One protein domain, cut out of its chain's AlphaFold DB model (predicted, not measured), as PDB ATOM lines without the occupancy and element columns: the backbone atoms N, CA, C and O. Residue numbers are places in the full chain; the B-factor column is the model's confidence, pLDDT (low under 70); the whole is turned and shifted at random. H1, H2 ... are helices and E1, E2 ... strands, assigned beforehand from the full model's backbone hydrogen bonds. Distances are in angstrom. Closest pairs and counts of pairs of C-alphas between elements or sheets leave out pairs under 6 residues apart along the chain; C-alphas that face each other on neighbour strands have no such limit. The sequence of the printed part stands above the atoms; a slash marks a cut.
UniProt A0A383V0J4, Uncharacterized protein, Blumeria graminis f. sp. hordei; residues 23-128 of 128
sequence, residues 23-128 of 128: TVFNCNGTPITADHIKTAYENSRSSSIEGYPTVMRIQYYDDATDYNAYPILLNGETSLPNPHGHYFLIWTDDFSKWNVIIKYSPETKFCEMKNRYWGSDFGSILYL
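Overview. This is residues 23 to 128 of the 128 residues of an uncharacterized protein of Blumeria graminis f. sp. hordei (UniProt A0A383V0J4). A strongly twisted, curled sheet of five strands, E3 to E7, has one helix, H1, packed across one face. A small hairpin, E1 and E2, leads into the first end of H1, and the short helix H2 packs there too. The printed part has 106 residues, in the order E1 E2 H1 E3 E4 E5 E6 E7 H2; the large sheet, order E3 E4 E5 E6 E7, is antiparallel. The class is mixed, helices and strands, with under half of the residues in named elements. The whole is compact, with a radius of gyration of the C-alphas of 12.8 A, and rounded, spanning 33 by 31 by 28 A.

Along the chain. The sheet holds E3, residues 54 to 56, E4, 67 to 72 and 15.1 A long, E5, 87 to 91, E6, 98 to 103 and 15.1 A, and E7, 108 to 110. H1, residues 34 to 46, is 18.2 A long. E1, residues 23 to 27, begins at C-alpha 23 (-3.107, -52.246, -10.811); E2 is 30 to 33. H2, residues 122 to 126, ends at C-alpha 126 (-14.526, -49.177, -5.406).

Arrangement. E3 to E7 form a meander, each strand the antiparallel neighbour of the one before. Within hydrogen-bond range are N 56 and O 67, 2.8 A, N 70 and O 89, 2.9 A, N 88 and O 101, 2.8 A, and N 102 and O 109, 2.8 A. H1 on one face makes two layers, helix and sheet; its height over the sheet is 8.8 A, and it runs across the strands, at 66 degrees to E4 on the local plane. The closest C-alphas of H1 and E4 are those of Ala 40 and Ile 72, 5.3 A. H1 touches H2 with residues 34 to 38 alone, closest at the C-alphas of Lys 38 and Leu 126, 5.5 A. H2 only grazes the sheet. In the antiparallel hairpin of E1 and E2, N 24 and O 32 are 2.8 A apart. In H1 and H2 every O i to N i+4 pair is within hydrogen-bond range.

Size, cuts and confidence. The C-alphas of Asp 62 and Gly 76, the two farthest apart, are 35.1 A apart. The printed part has no cut. The links E4 to E5 and E7 to H2 are long. Residues 59 to 64 and 105 to 106 have pLDDT under 70.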
ATOM      1  N   THR A  23      -3.447 -53.419 -10.006       91.88
ATOM      2  CA  THR A  23      -3.107 -52.246 -10.811       91.88
ATOM      3  C   THR A  23      -4.161 -52.043 -11.891       91.88
ATOM      4  O   THR A  23      -4.206 -52.819 -12.847       91.88
ATOM      5  N   VAL A  24      -4.932 -50.968 -11.773       94.25
ATOM      6  CA  VAL A  24      -5.999 -50.590 -12.700       94.25
ATOM      7  C   VAL A  24      -5.461 -49.753 -13.858       94.25
ATOM      8  O   VAL A  24      -5.782 -50.039 -15.012       94.25
ATOM      9  N   PHE A  25      -4.582 -48.786 -13.573       95.38
ATOM     10  CA  PHE A  25      -3.962 -47.937 -14.595       95.38
ATOM     11  C   PHE A  25      -2.440 -47.989 -14.562       95.38
ATOM     12  O   PHE A  25      -1.823 -48.199 -13.519       95.38
ATOM     13  N   ASN A  26      -1.840 -47.730 -15.719       93.94
ATOM     14  CA  ASN A  26      -0.440 -47.380 -15.859       93.94
ATOM     15  C   ASN A  26      -0.323 -45.919 -16.320       93.94
ATOM     16  O   ASN A  26      -0.753 -45.555 -17.413       93.94
ATOM     17  N   CYS A  27       0.255 -45.076 -15.470       91.19
ATOM     18  CA  CYS A  27       0.452 -43.653 -15.714       91.19
ATOM     19  C   CYS A  27       1.942 -43.373 -15.952       91.19
ATOM     20  O   CYS A  27       2.684 -43.162 -14.994       91.19
ATOM     21  N   ASN A  28       2.405 -43.373 -17.207       87.56
ATOM     22  CA  ASN A  28       3.825 -43.151 -17.547       87.56
ATOM     23  C   ASN A  28       4.807 -44.070 -16.781       87.56
ATOM     24  O   ASN A  28       5.872 -43.641 -16.344       87.56
ATOM     25  N   GLY A  29       4.454 -45.347 -16.611       87.75
ATOM     26  CA  GLY A  29       5.265 -46.324 -15.877       87.75
ATOM     27  C   GLY A  29       4.936 -46.414 -14.386       87.75
ATOM     28  O   GLY A  29       5.414 -47.333 -13.723       87.75
ATOM     29  N   THR A  30       4.092 -45.521 -13.863       91.69
ATOM     30  CA  THR A  30       3.617 -45.573 -12.478       91.69
ATOM     31  C   THR A  30       2.325 -46.387 -12.385       91.69
ATOM     32  O   THR A  30       1.315 -45.996 -12.981       91.69
ATOM     33  N   PRO A  31       2.309 -47.504 -11.636       92.88
ATOM     34  CA  PRO A  31       1.097 -48.282 -11.430       92.88
ATOM     35  C   PRO A  31       0.141 -47.566 -10.469       92.88
ATOM     36  O   PRO A  31       0.504 -47.218  -9.345       92.88
ATOM     37  N   ILE A  32      -1.110 -47.403 -10.890       94.88
ATOM     38  CA  ILE A  32      -2.209 -46.932 -10.045       94.88
ATOM     39  C   ILE A  32      -3.124 -48.108  -9.736       94.88
ATOM     40  O   ILE A  32      -3.606 -48.790 -10.643       94.88
ATOM     41  N   THR A  33      -3.343 -48.356  -8.451       93.50
ATOM     42  CA  THR A  33      -4.064 -49.522  -7.941       93.50
ATOM     43  C   THR A  33      -5.509 -49.165  -7.603       93.50
ATOM     44  O   THR A  33      -5.846 -47.984  -7.481       93.50
ATOM     45  N   ALA A  34      -6.363 -50.178  -7.437       91.88
ATOM     46  CA  ALA A  34      -7.727 -49.981  -6.946       91.88
ATOM     47  C   ALA A  34      -7.738 -49.248  -5.589       91.88
ATOM     48  O   ALA A  34      -8.487 -48.289  -5.418       91.88
ATOM     49  N   ASP A  35      -6.819 -49.597  -4.681       91.38
ATOM     50  CA  ASP A  35      -6.667 -48.932  -3.381       91.38
ATOM     51  C   ASP A  35      -6.330 -47.442  -3.505       91.38
ATOM     52  O   ASP A  35      -6.894 -46.620  -2.780       91.38
ATOM     53  N   HIS A  36      -5.445 -47.062  -4.437       94.00
ATOM     54  CA  HIS A  36      -5.130 -45.651  -4.686       94.00
ATOM     55  C   HIS A  36      -6.377 -44.876  -5.134       94.00
ATOM     56  O   HIS A  36      -6.626 -43.768  -4.662       94.00
ATOM     57  N   ILE A  37      -7.174 -45.472  -6.026       94.69
ATOM     58  CA  ILE A  37      -8.404 -44.874  -6.559       94.69
ATOM     59  C   ILE A  37      -9.448 -44.722  -5.451       94.69
ATOM     60  O   ILE A  37     -10.003 -43.639  -5.266       94.69
ATOM     61  N   LYS A  38      -9.677 -45.788  -4.681       92.56
ATOM     62  CA  LYS A  38     -10.629 -45.801  -3.570       92.56
ATOM     63  C   LYS A  38     -10.262 -44.776  -2.505       92.56
ATOM     64  O   LYS A  38     -11.098 -43.959  -2.135       92.56
ATOM     65  N   THR A  39      -8.998 -44.758  -2.090       91.94
ATOM     66  CA  THR A  39      -8.488 -43.803  -1.099       91.94
ATOM     67  C   THR A  39      -8.654 -42.364  -1.583       91.94
ATOM     68  O   THR A  39      -9.118 -41.510  -0.831       91.94
ATOM     69  N   ALA A  40      -8.325 -42.075  -2.845       94.00
ATOM     70  CA  ALA A  40      -8.506 -40.740  -3.413       94.00
ATOM     71  C   ALA A  40      -9.984 -40.319  -3.417       94.00
ATOM     72  O   ALA A  40     -10.309 -39.197  -3.032       94.00
ATOM     73  N   TYR A  41     -10.889 -41.227  -3.788       93.94
ATOM     74  CA  TYR A  41     -12.322 -40.951  -3.773       93.94
ATOM     75  C   TYR A  41     -12.871 -40.742  -2.354       93.94
ATOM     76  O   TYR A  41     -13.598 -39.779  -2.108       93.94
ATOM     77  N   GLU A  42     -12.494 -41.585  -1.394       92.69
ATOM     78  CA  GLU A  42     -12.889 -41.447   0.013       92.69
ATOM     79  C   GLU A  42     -12.362 -40.137   0.616       92.69
ATOM     80  O   GLU A  42     -13.116 -39.406   1.269       92.69
ATOM     81  N   ASN A  43     -11.109 -39.776   0.325       91.88
ATOM     82  CA  ASN A  43     -10.522 -38.502   0.737       91.88
ATOM     83  C   ASN A  43     -11.250 -37.313   0.105       91.88
ATOM     84  O   ASN A  43     -11.542 -36.352   0.810       91.88
ATOM     85  N   SER A  44     -11.651 -37.399  -1.168       92.88
ATOM     86  CA  SER A  44     -12.434 -36.333  -1.813       92.88
ATOM     87  C   SER A  44     -13.749 -36.018  -1.087       92.88
ATOM     88  O   SER A  44     -14.239 -34.892  -1.156       92.88
ATOM     89  N   ARG A  45     -14.302 -36.997  -0.355       91.31
ATOM     90  CA  ARG A  45     -15.548 -36.871   0.412       91.31
ATOM     91  C   ARG A  45     -15.350 -36.483   1.875       91.31
ATOM     92  O   ARG A  45     -16.280 -35.955   2.478       91.31
ATOM     93  N   SER A  46     -14.205 -36.818   2.466       86.81
ATOM     94  CA  SER A  46     -13.998 -36.777   3.924       86.81
ATOM     95  C   SER A  46     -12.875 -35.843   4.375       86.81
ATOM     96  O   SER A  46     -12.909 -35.366   5.506       86.81
ATOM     97  N   SER A  47     -11.900 -35.558   3.512       76.44
ATOM     98  CA  SER A  47     -10.726 -34.746   3.825       76.44
ATOM     99  C   SER A  47     -10.227 -34.035   2.569       76.44
ATOM    100  O   SER A  47      -9.290 -34.494   1.917       76.44
ATOM    101  N   SER A  48     -10.839 -32.897   2.242       76.00
ATOM    102  CA  SER A  48     -10.452 -32.067   1.101       76.00
ATOM    103  C   SER A  48      -9.019 -31.541   1.236       76.00
ATOM    104  O   SER A  48      -8.699 -30.851   2.206       76.00
ATOM    105  N   ILE A  49      -8.177 -31.798   0.236       85.94
ATOM    106  CA  ILE A  49      -6.973 -30.993  -0.010       85.94
ATOM    107  C   ILE A  49      -7.420 -29.604  -0.475       85.94
ATOM    108  O   ILE A  49      -8.404 -29.485  -1.197       85.94
ATOM    109  N   GLU A  50      -6.714 -28.547  -0.073       86.38
ATOM    110  CA  GLU A  50      -7.060 -27.179  -0.470       86.38
ATOM    111  C   GLU A  50      -7.221 -27.062  -1.998       86.38
ATOM    112  O   GLU A  50      -6.335 -27.436  -2.767       86.38
ATOM    113  N   GLY A  51      -8.388 -26.574  -2.430       86.94
ATOM    114  CA  GLY A  51      -8.745 -26.461  -3.845       86.94
ATOM    115  C   GLY A  51      -9.257 -27.748  -4.505       86.94
ATOM    116  O   GLY A  51      -9.528 -27.706  -5.702       86.94
ATOM    117  N   TYR A  52      -9.417 -28.855  -3.766       90.88
ATOM    118  CA  TYR A  52      -9.928 -30.136  -4.264       90.88
ATOM    119  C   TYR A  52     -11.029 -30.738  -3.356       90.88
ATOM    120  O   TYR A  52     -10.954 -30.605  -2.137       90.88
ATOM    121  N   PRO A  53     -12.021 -31.464  -3.903       92.31
ATOM    122  CA  PRO A  53     -12.219 -31.721  -5.326       92.31
ATOM    123  C   PRO A  53     -12.506 -30.435  -6.106       92.31
ATOM    124  O   PRO A  53     -13.029 -29.461  -5.571       92.31
ATOM    125  N   THR A  54     -12.094 -30.425  -7.367       91.31
ATOM    126  CA  THR A  54     -12.309 -29.300  -8.281       91.31
ATOM    127  C   THR A  54     -13.033 -29.782  -9.522       91.31
ATOM    128  O   THR A  54     -12.924 -30.952  -9.881       91.31
ATOM    129  N   VAL A  55     -13.742 -28.881 -10.190       91.31
ATOM    130  CA  VAL A  55     -14.386 -29.174 -11.469       91.31
ATOM    131  C   VAL A  55     -13.446 -28.763 -12.594       91.31
ATOM    132  O   VAL A  55     -12.927 -27.645 -12.611       91.31
ATOM    133  N   MET A  56     -13.226 -29.659 -13.550       86.38
ATOM    134  CA  MET A  56     -12.410 -29.398 -14.728       86.38
ATOM    135  C   MET A  56     -13.072 -29.898 -16.008       86.38
ATOM    136  O   MET A  56     -13.790 -30.896 -16.020       86.38
ATOM    137  N   ARG A  57     -12.754 -29.220 -17.111       84.00
ATOM    138  CA  ARG A  57     -13.058 -29.674 -18.469       84.00
ATOM    139  C   ARG A  57     -11.796 -30.209 -19.106       84.00
ATOM    140  O   ARG A  57     -10.756 -29.546 -19.077       84.00
ATOM    141  N   ILE A  58     -11.883 -31.394 -19.689       77.50
ATOM    142  CA  ILE A  58     -10.754 -32.013 -20.375       77.50
ATOM    143  C   ILE A  58     -10.941 -31.780 -21.862       77.50
ATOM    144  O   ILE A  58     -11.815 -32.373 -22.478       77.50
ATOM    145  N   GLN A  59     -10.098 -30.919 -22.431       66.75
ATOM    146  CA  GLN A  59     -10.225 -30.440 -23.814       66.75
ATOM    147  C   GLN A  59     -10.204 -31.551 -24.879       66.75
ATOM    148  O   GLN A  59     -10.613 -31.308 -26.006       66.75
ATOM    149  N   TYR A  60      -9.705 -32.745 -24.543       65.75
ATOM    150  CA  TYR A  60      -9.607 -33.879 -25.466       65.75
ATOM    151  C   TYR A  60     -10.830 -34.796 -25.465       65.75
ATOM    152  O   TYR A  60     -10.945 -35.637 -26.354       65.75
ATOM    153  N   TYR A  61     -11.719 -34.672 -24.478       67.31
ATOM    154  CA  TYR A  61     -13.031 -35.279 -24.616       67.31
ATOM    155  C   TYR A  61     -13.865 -34.360 -25.504       67.31
ATOM    156  O   TYR A  61     -14.037 -33.184 -25.205       67.31
ATOM    157  N   ASP A  62     -14.401 -34.912 -26.591       60.44
ATOM    158  CA  ASP A  62     -15.317 -34.215 -27.509       60.44
ATOM    159  C   ASP A  62     -16.701 -33.962 -26.868       60.44
ATOM    160  O   ASP A  62     -17.670 -33.570 -27.514       60.44
ATOM    161  N   ASP A  63     -16.808 -34.229 -25.565       65.12
ATOM    162  CA  ASP A  63     -17.979 -33.990 -24.757       65.12
ATOM    163  C   ASP A  63     -17.759 -32.747 -23.886       65.12
ATOM    164  O   ASP A  63     -16.717 -32.547 -23.270       65.12
ATOM    165  N   ALA A  64     -18.765 -31.877 -23.825       68.94
ATOM    166  CA  ALA A  64     -18.759 -30.708 -22.946       68.94
ATOM    167  C   ALA A  64     -18.995 -31.101 -21.471       68.94
ATOM    168  O   ALA A  64     -19.685 -30.387 -20.742       68.94
ATOM    169  N   THR A  65     -18.492 -32.265 -21.047       85.38
ATOM    170  CA  THR A  65     -18.751 -32.823 -19.723       85.38
ATOM    171  C   THR A  65     -17.825 -32.191 -18.695       85.38
ATOM    172  O   THR A  65     -16.612 -32.086 -18.896       85.38
ATOM    173  N   ASP A  66     -18.406 -31.808 -17.565       90.06
ATOM    174  CA  ASP A  66     -17.660 -31.392 -16.390       90.06
ATOM    175  C   ASP A  66     -17.236 -32.637 -15.597       90.06
ATOM    176  O   ASP A  66     -18.051 -33.510 -15.293       90.06
ATOM    177  N   TYR A  67     -15.945 -32.726 -15.281       91.50
ATOM    178  CA  TYR A  67     -15.379 -33.789 -14.458       91.50
ATOM    179  C   TYR A  67     -14.987 -33.220 -13.101       91.50
ATOM    180  O   TYR A  67     -14.289 -32.207 -13.020       91.50
ATOM    181  N   ASN A  68     -15.366 -33.910 -12.035       93.94
ATOM    182  CA  ASN A  68     -14.720 -33.741 -10.744       93.94
ATOM    183  C   ASN A  68     -13.309 -34.316 -10.823       93.94
ATOM    184  O   ASN A  68     -13.098 -35.346 -11.459       93.94
ATOM    185  N   ALA A  69     -12.357 -33.666 -10.167       93.38
ATOM    186  CA  ALA A  69     -10.975 -34.099 -10.089       93.38
ATOM    187  C   ALA A  69     -10.478 -34.049  -8.646       93.38
ATOM    188  O   ALA A  69     -10.704 -33.068  -7.931       93.38
ATOM    189  N   TYR A  70      -9.744 -35.082  -8.242       94.62
ATOM    190  CA  TYR A  70      -9.079 -35.151  -6.946       94.62
ATOM    191  C   TYR A  70      -7.695 -35.795  -7.087       94.62
ATOM    192  O   TYR A  70      -7.561 -36.776  -7.825       94.62
ATOM    193  N   PRO A  71      -6.646 -35.260  -6.437       94.31
ATOM    194  CA  PRO A  71      -5.305 -35.814  -6.561       94.31
ATOM    195  C   PRO A  71      -5.221 -37.212  -5.945       94.31
ATOM    196  O   PRO A  71      -5.734 -37.475  -4.856       94.31
ATOM    197  N   ILE A  72      -4.520 -38.103  -6.636       94.12
ATOM    198  CA  ILE A  72      -4.106 -39.397  -6.103       94.12
ATOM    199  C   ILE A  72      -2.731 -39.190  -5.471       94.12
ATOM    200  O   ILE A  72      -1.734 -39.021  -6.174       94.12
ATOM    201  N   LEU A  73      -2.706 -39.185  -4.142       91.62
ATOM    202  CA  LEU A  73      -1.485 -39.071  -3.352       91.62
ATOM    203  C   LEU A  73      -0.793 -40.434  -3.293       91.62
ATOM    204  O   LEU A  73      -1.407 -41.427  -2.902       91.62
ATOM    205  N   LEU A  74       0.475 -40.484  -3.692       88.56
ATOM    206  CA  LEU A  74       1.267 -41.715  -3.688       88.56
ATOM    207  C   LEU A  74       2.372 -41.630  -2.635       88.56
ATOM    208  O   LEU A  74       2.722 -40.555  -2.164       88.56
ATOM    209  N   ASN A  75       2.949 -42.773  -2.257       82.62
ATOM    210  CA  ASN A  75       4.151 -42.834  -1.411       82.62
ATOM    211  C   ASN A  75       4.051 -42.077  -0.066       82.62
ATOM    212  O   ASN A  75       5.058 -41.592   0.446       82.62
ATOM    213  N   GLY A  76       2.853 -41.984   0.520       77.00
ATOM    214  CA  GLY A  76       2.639 -41.306   1.804       77.00
ATOM    215  C   GLY A  76       2.582 -39.778   1.721       77.00
ATOM    216  O   GLY A  76       2.655 -39.115   2.754       77.00
ATOM    217  N   GLU A  77       2.447 -39.214   0.520       82.44
ATOM    218  CA  GLU A  77       2.107 -37.804   0.342       82.44
ATOM    219  C   GLU A  77       0.808 -37.462   1.091       82.44
ATOM    220  O   GLU A  77      -0.145 -38.240   1.101       82.44
ATOM    221  N   THR A  78       0.762 -36.283   1.713       79.50
ATOM    222  CA  THR A  78      -0.427 -35.776   2.427       79.50
ATOM    223  C   THR A  78      -0.896 -34.422   1.901       79.50
ATOM    224  O   THR A  78      -1.844 -33.841   2.425       79.50
ATOM    225  N   SER A  79      -0.212 -33.878   0.897       81.06
ATOM    226  CA  SER A  79      -0.500 -32.574   0.309       81.06
ATOM    227  C   SER A  79      -0.059 -32.532  -1.151       81.06
ATOM    228  O   SER A  79       0.716 -33.371  -1.606       81.06
ATOM    229  N   LEU A  80      -0.562 -31.535  -1.880       83.25
ATOM    230  CA  LEU A  80      -0.276 -31.324  -3.296       83.25
ATOM    231  C   LEU A  80       0.341 -29.929  -3.512       83.25
ATOM    232  O   LEU A  80      -0.368 -28.996  -3.891       83.25
ATOM    233  N   PRO A  81       1.648 -29.747  -3.255       74.12
ATOM    234  CA  PRO A  81       2.288 -28.433  -3.353       74.12
ATOM    235  C   PRO A  81       2.397 -27.918  -4.798       74.12
ATOM    236  O   PRO A  81       2.452 -26.711  -5.018       74.12
ATOM    237  N   ASN A  82       2.419 -28.813  -5.789       80.38
ATOM    238  CA  ASN A  82       2.414 -28.470  -7.206       80.38
ATOM    239  C   ASN A  82       1.516 -29.465  -7.951       80.38
ATOM    240  O   ASN A  82       1.808 -30.647  -7.910       80.38
ATOM    241  N   PRO A  83       0.449 -29.051  -8.652       81.00
ATOM    242  CA  PRO A  83      -0.410 -29.995  -9.363       81.00
ATOM    243  C   PRO A  83       0.213 -30.552 -10.657       81.00
ATOM    244  O   PRO A  83      -0.343 -31.476 -11.248       81.00
ATOM    245  N   HIS A  84       1.334 -30.002 -11.131       83.75
ATOM    246  CA  HIS A  84       1.961 -30.416 -12.385       83.75
ATOM    247  C   HIS A  84       2.754 -31.711 -12.204       83.75
ATOM    248  O   HIS A  84       3.612 -31.807 -11.333       83.75
ATOM    249  N   GLY A  85       2.501 -32.688 -13.072       83.31
ATOM    250  CA  GLY A  85       3.108 -34.017 -13.015       83.31
ATOM    251  C   GLY A  85       2.444 -34.964 -12.016       83.31
ATOM    252  O   GLY A  85       2.887 -36.103 -11.901       83.31
ATOM    253  N   HIS A  86       1.381 -34.528 -11.334       89.81
ATOM    254  CA  HIS A  86       0.634 -35.371 -10.406       89.81
ATOM    255  C   HIS A  86      -0.520 -36.108 -11.084       89.81
ATOM    256  O   HIS A  86      -1.037 -35.702 -12.133       89.81
ATOM    257  N   TYR A  87      -0.907 -37.205 -10.440       93.00
ATOM    258  CA  TYR A  87      -1.999 -38.072 -10.846       93.00
ATOM    259  C   TYR A  87      -3.306 -37.568 -10.246       93.00
ATOM    260  O   TYR A  87      -3.362 -37.227  -9.066       93.00
ATOM    261  N   PHE A  88      -4.366 -37.554 -11.043       94.50
ATOM    262  CA  PHE A  88      -5.698 -37.187 -10.583       94.50
ATOM    263  C   PHE A  88      -6.686 -38.269 -10.964       94.50
ATOM    264  O   PHE A  88      -6.710 -38.727 -12.106       94.50
ATOM    265  N   LEU A  89      -7.522 -38.632 -10.002       95.38
ATOM    266  CA  LEU A  89      -8.758 -39.336 -10.260       95.38
ATOM    267  C   LEU A  89      -9.766 -38.324 -10.795       95.38
ATOM    268  O   LEU A  89      -9.941 -37.264 -10.191       95.38
ATOM    269  N   ILE A  90     -10.421 -38.664 -11.899       94.00
ATOM    270  CA  ILE A  90     -11.492 -37.859 -12.478       94.00
ATOM    271  C   ILE A  90     -12.767 -38.676 -12.648       94.00
ATOM    272  O   ILE A  90     -12.700 -39.861 -12.977       94.00
ATOM    273  N   TRP A  91     -13.924 -38.052 -12.436       93.31
ATOM    274  CA  TRP A  91     -15.231 -38.697 -12.592       93.31
ATOM    275  C   TRP A  91     -16.349 -37.685 -12.858       93.31
ATOM    276  O   TRP A  91     -16.265 -36.528 -12.451       93.31
ATOM    277  N   THR A  92     -17.411 -38.126 -13.524       91.38
ATOM    278  CA  THR A  92     -18.661 -37.369 -13.675       91.38
ATOM    279  C   THR A  92     -19.569 -37.569 -12.464       91.38
ATOM    280  O   THR A  92     -19.462 -38.580 -11.775       91.38
ATOM    281  N   ASP A  93     -20.483 -36.633 -12.197       89.19
ATOM    282  CA  ASP A  93     -21.402 -36.707 -11.042       89.19
ATOM    283  C   ASP A  93     -22.278 -37.971 -11.037       89.19
ATOM    284  O   ASP A  93     -22.626 -38.494  -9.979       89.19
ATOM    285  N   ASP A  94     -22.622 -38.474 -12.223       88.00
ATOM    286  CA  ASP A  94     -23.381 -39.711 -12.414       88.00
ATOM    287  C   ASP A  94     -22.502 -40.976 -12.423       88.00
ATOM    288  O   ASP A  94     -23.015 -42.081 -12.591       88.00
ATOM    289  N   PHE A  95     -21.183 -40.821 -12.266       87.94
ATOM    290  CA  PHE A  95     -20.163 -41.873 -12.328       87.94
ATOM    291  C   PHE A  95     -20.125 -42.676 -13.639       87.94
ATOM    292  O   PHE A  95     -19.450 -43.707 -13.707       87.94
ATOM    293  N   SER A  96     -20.808 -42.211 -14.691       85.56
ATOM    294  CA  SER A  96     -20.842 -42.890 -15.991       85.56
ATOM    295  C   SER A  96     -19.502 -42.818 -16.724       85.56
ATOM    296  O   SER A  96     -19.180 -43.704 -17.518       85.56
ATOM    297  N   LYS A  97     -18.700 -41.787 -16.441       88.12
ATOM    298  CA  LYS A  97     -17.351 -41.620 -16.978       88.12
ATOM    299  C   LYS A  97     -16.383 -41.335 -15.853       88.12
ATOM    300  O   LYS A  97     -16.642 -40.529 -14.962       88.12
ATOM    301  N   TRP A  98     -15.233 -41.980 -15.926       92.19
ATOM    302  CA  TRP A  98     -14.170 -41.813 -14.957       92.19
ATOM    303  C   TRP A  98     -12.843 -42.253 -15.573       92.19
ATOM    304  O   TRP A  98     -12.815 -43.016 -16.543       92.19
ATOM    305  N   ASN A  99     -11.737 -41.735 -15.051       93.31
ATOM    306  CA  ASN A  99     -10.398 -42.099 -15.502       93.31
ATOM    307  C   ASN A  99      -9.345 -41.665 -14.474       93.31
ATOM    308  O   ASN A  99      -9.653 -40.983 -13.495       93.31
ATOM    309  N   VAL A 100      -8.086 -42.004 -14.735       94.69
ATOM    310  CA  VAL A 100      -6.934 -41.385 -14.084       94.69
ATOM    311  C   VAL A 100      -6.149 -40.599 -15.123       94.69
ATOM    312  O   VAL A 100      -5.899 -41.076 -16.231       94.69
ATOM    313  N   ILE A 101      -5.765 -39.378 -14.772       93.00
ATOM    314  CA  ILE A 101      -4.994 -38.485 -15.636       93.00
ATOM    315  C   ILE A 101      -3.696 -38.061 -14.963       93.00
ATOM    316  O   ILE A 101      -3.586 -38.043 -13.740       93.00
ATOM    317  N   ILE A 102      -2.736 -37.647 -15.781       90.75
ATOM    318  CA  ILE A 102      -1.563 -36.892 -15.365       90.75
ATOM    319  C   ILE A 102      -1.739 -35.462 -15.860       90.75
ATOM    320  O   ILE A 102      -1.892 -35.224 -17.064       90.75
ATOM    321  N   LYS A 103      -1.720 -34.501 -14.938       83.81
ATOM    322  CA  LYS A 103      -1.851 -33.086 -15.284       83.81
ATOM    323  C   LYS A 103      -0.471 -32.509 -15.583       83.81
ATOM    324  O   LYS A 103       0.280 -32.209 -14.662       83.81
ATOM    325  N   TYR A 104      -0.126 -32.326 -16.852       76.81
ATOM    326  CA  TYR A 104       0.970 -31.443 -17.246       76.81
ATOM    327  C   TYR A 104       0.382 -30.090 -17.670       76.81
ATOM    328  O   TYR A 104      -0.788 -29.983 -18.029       76.81
ATOM    329  N   SER A 105       1.177 -29.025 -17.610       68.81
ATOM    330  CA  SER A 105       0.827 -27.778 -18.294       68.81
ATOM    331  C   SER A 105       1.720 -27.667 -19.517       68.81
ATOM    332  O   SER A 105       2.940 -27.698 -19.338       68.81
ATOM    333  N   PRO A 106       1.163 -27.543 -20.732       68.44
ATOM    334  CA  PRO A 106      -0.252 -27.286 -21.038       68.44
ATOM    335  C   PRO A 106      -1.137 -28.539 -21.219       68.44
ATOM    336  O   PRO A 106      -2.341 -28.398 -21.404       68.44
ATOM    337  N   GLU A 107      -0.576 -29.751 -21.192       75.75
ATOM    338  CA  GLU A 107      -1.276 -30.969 -21.629       75.75
ATOM    339  C   GLU A 107      -1.730 -31.881 -20.479       75.75
ATOM    340  O   GLU A 107      -0.937 -32.330 -19.656       75.75
ATOM    341  N   THR A 108      -3.002 -32.271 -20.472       84.50
ATOM    342  CA  THR A 108      -3.474 -33.384 -19.633       84.50
ATOM    343  C   THR A 108      -3.369 -34.692 -20.408       84.50
ATOM    344  O   THR A 108      -3.817 -34.762 -21.549       84.50
ATOM    345  N   LYS A 109      -2.797 -35.735 -19.798       88.50
ATOM    346  CA  LYS A 109      -2.663 -37.064 -20.413       88.50
ATOM    347  C   LYS A 109      -3.474 -38.095 -19.649       88.50
ATOM    348  O   LYS A 109      -3.424 -38.123 -18.425       88.50
ATOM    349  N   PHE A 110      -4.181 -38.959 -20.365       90.50
ATOM    350  CA  PHE A 110      -4.864 -40.101 -19.762       90.50
ATOM    351  C   PHE A 110      -3.877 -41.209 -19.436       90.50
ATOM    352  O   PHE A 110      -2.946 -41.471 -20.200       90.50
ATOM    353  N   CYS A 111      -4.098 -41.865 -18.307       92.56
ATOM    354  CA  CYS A 111      -3.396 -43.088 -17.987       92.56
ATOM    355  C   CYS A 111      -3.988 -44.269 -18.752       92.56
ATOM    356  O   CYS A 111      -5.179 -44.310 -19.063       92.56
ATOM    357  N   GLU A 112      -3.151 -45.259 -19.038       93.88
ATOM    358  CA  GLU A 112      -3.567 -46.457 -19.750       93.88
ATOM    359  C   GLU A 112      -4.274 -47.410 -18.783       93.88
ATOM    360  O   GLU A 112      -3.660 -47.945 -17.858       93.88
ATOM    361  N   MET A 113      -5.572 -47.626 -18.987       93.94
ATOM    362  CA  MET A 113      -6.325 -48.631 -18.239       93.94
ATOM    363  C   MET A 113      -5.927 -50.033 -18.704       93.94
ATOM    364  O   MET A 113      -5.967 -50.330 -19.900       93.94
ATOM    365  N   LYS A 114      -5.609 -50.931 -17.765       92.38
ATOM    366  CA  LYS A 114      -5.318 -52.329 -18.110       92.38
ATOM    367  C   LYS A 114      -6.548 -53.013 -18.706       92.38
ATOM    368  O   LYS A 114      -7.648 -52.886 -18.174       92.38
ATOM    369  N   ASN A 115      -6.324 -53.844 -19.726       90.38
ATOM    370  CA  ASN A 115      -7.374 -54.522 -20.503       90.38
ATOM    371  C   ASN A 115      -8.439 -55.234 -19.660       90.38
ATOM    372  O   ASN A 115      -9.609 -55.238 -20.024       90.38
ATOM    373  N   ARG A 116      -8.058 -55.812 -18.513       88.31
ATOM    374  CA  ARG A 116      -8.996 -56.513 -17.622       88.31
ATOM    375  C   ARG A 116     -10.069 -55.611 -16.990       88.31
ATOM    376  O   ARG A 116     -11.027 -56.151 -16.457       88.31
ATOM    377  N   TYR A 117      -9.899 -54.288 -17.022       88.31
ATOM    378  CA  TYR A 117     -10.867 -53.318 -16.494       88.31
ATOM    379  C   TYR A 117     -11.589 -52.534 -17.585       88.31
ATOM    380  O   TYR A 117     -12.383 -51.652 -17.271       88.31
ATOM    381  N   TRP A 118     -11.347 -52.827 -18.865       85.75
ATOM    382  CA  TRP A 118     -12.052 -52.142 -19.944       85.75
ATOM    383  C   TRP A 118     -13.567 -52.315 -19.797       85.75
ATOM    384  O   TRP A 118     -14.064 -53.430 -19.656       85.75
ATOM    385  N   GLY A 119     -14.292 -51.195 -19.806       81.75
ATOM    386  CA  GLY A 119     -15.740 -51.170 -19.593       81.75
ATOM    387  C   GLY A 119     -16.182 -51.301 -18.132       81.75
ATOM    388  O   GLY A 119     -17.382 -51.316 -17.883       81.75
ATOM    389  N   SER A 120     -15.254 -51.374 -17.171       83.12
ATOM    390  CA  SER A 120     -15.608 -51.307 -15.749       83.12
ATOM    391  C   SER A 120     -16.123 -49.912 -15.411       83.12
ATOM    392  O   SER A 120     -15.460 -48.905 -15.684       83.12
ATOM    393  N   ASP A 121     -17.301 -49.853 -14.798       85.81
ATOM    394  CA  ASP A 121     -17.780 -48.617 -14.193       85.81
ATOM    395  C   ASP A 121     -16.956 -48.266 -12.945       85.81
ATOM    396  O   ASP A 121     -16.202 -49.082 -12.402       85.81
ATOM    397  N   PHE A 122     -17.076 -47.016 -12.503       86.50
ATOM    398  CA  PHE A 122     -16.320 -46.538 -11.352       86.50
ATOM    399  C   PHE A 122     -16.691 -47.295 -10.070       86.50
ATOM    400  O   PHE A 122     -15.823 -47.618  -9.262       86.50
ATOM    401  N   GLY A 123     -17.977 -47.625  -9.910       84.12
ATOM    402  CA  GLY A 123     -18.493 -48.339  -8.745       84.12
ATOM    403  C   GLY A 123     -17.816 -49.692  -8.550       84.12
ATOM    404  O   GLY A 123     -17.380 -49.999  -7.447       84.12
ATOM    405  N   SER A 124     -17.651 -50.462  -9.623       84.69
ATOM    406  CA  SER A 124     -17.025 -51.786  -9.618       84.69
ATOM    407  C   SER A 124     -15.593 -51.749  -9.093       84.69
ATOM    408  O   SER A 124     -15.173 -52.672  -8.403       84.69
ATOM    409  N   ILE A 125     -14.857 -50.668  -9.365       86.38
ATOM    410  CA  ILE A 125     -13.485 -50.484  -8.877       86.38
ATOM    411  C   ILE A 125     -13.442 -50.179  -7.379       86.38
ATOM    412  O   ILE A 125     -12.511 -50.604  -6.704       86.38
ATOM    413  N   LEU A 126     -14.452 -49.493  -6.838       83.25
ATOM    414  CA  LEU A 126     -14.526 -49.177  -5.406       83.25
ATOM    415  C   LEU A 126     -14.796 -50.411  -4.517       83.25
ATOM    416  O   LEU A 126     -14.601 -50.334  -3.299       83.25
ATOM    417  N   TYR A 127     -15.234 -51.530  -5.109       82.19
ATOM    418  CA  TYR A 127     -15.521 -52.801  -4.426       82.19
ATOM    419  C   TYR A 127     -14.463 -53.899  -4.638       82.19
ATOM    420  O   TYR A 127     -14.662 -55.010  -4.137       82.19
ATOM    421  N   LEU A 128     -13.377 -53.616  -5.371       75.88
ATOM    422  CA  LEU A 128     -12.199 -54.494  -5.458       75.88
ATOM    423  C   LEU A 128     -11.399 -54.471  -4.149       75.88
ATOM    424  O   LEU A 128     -10.822 -55.534  -3.828       75.88
TER     425      LEU A 128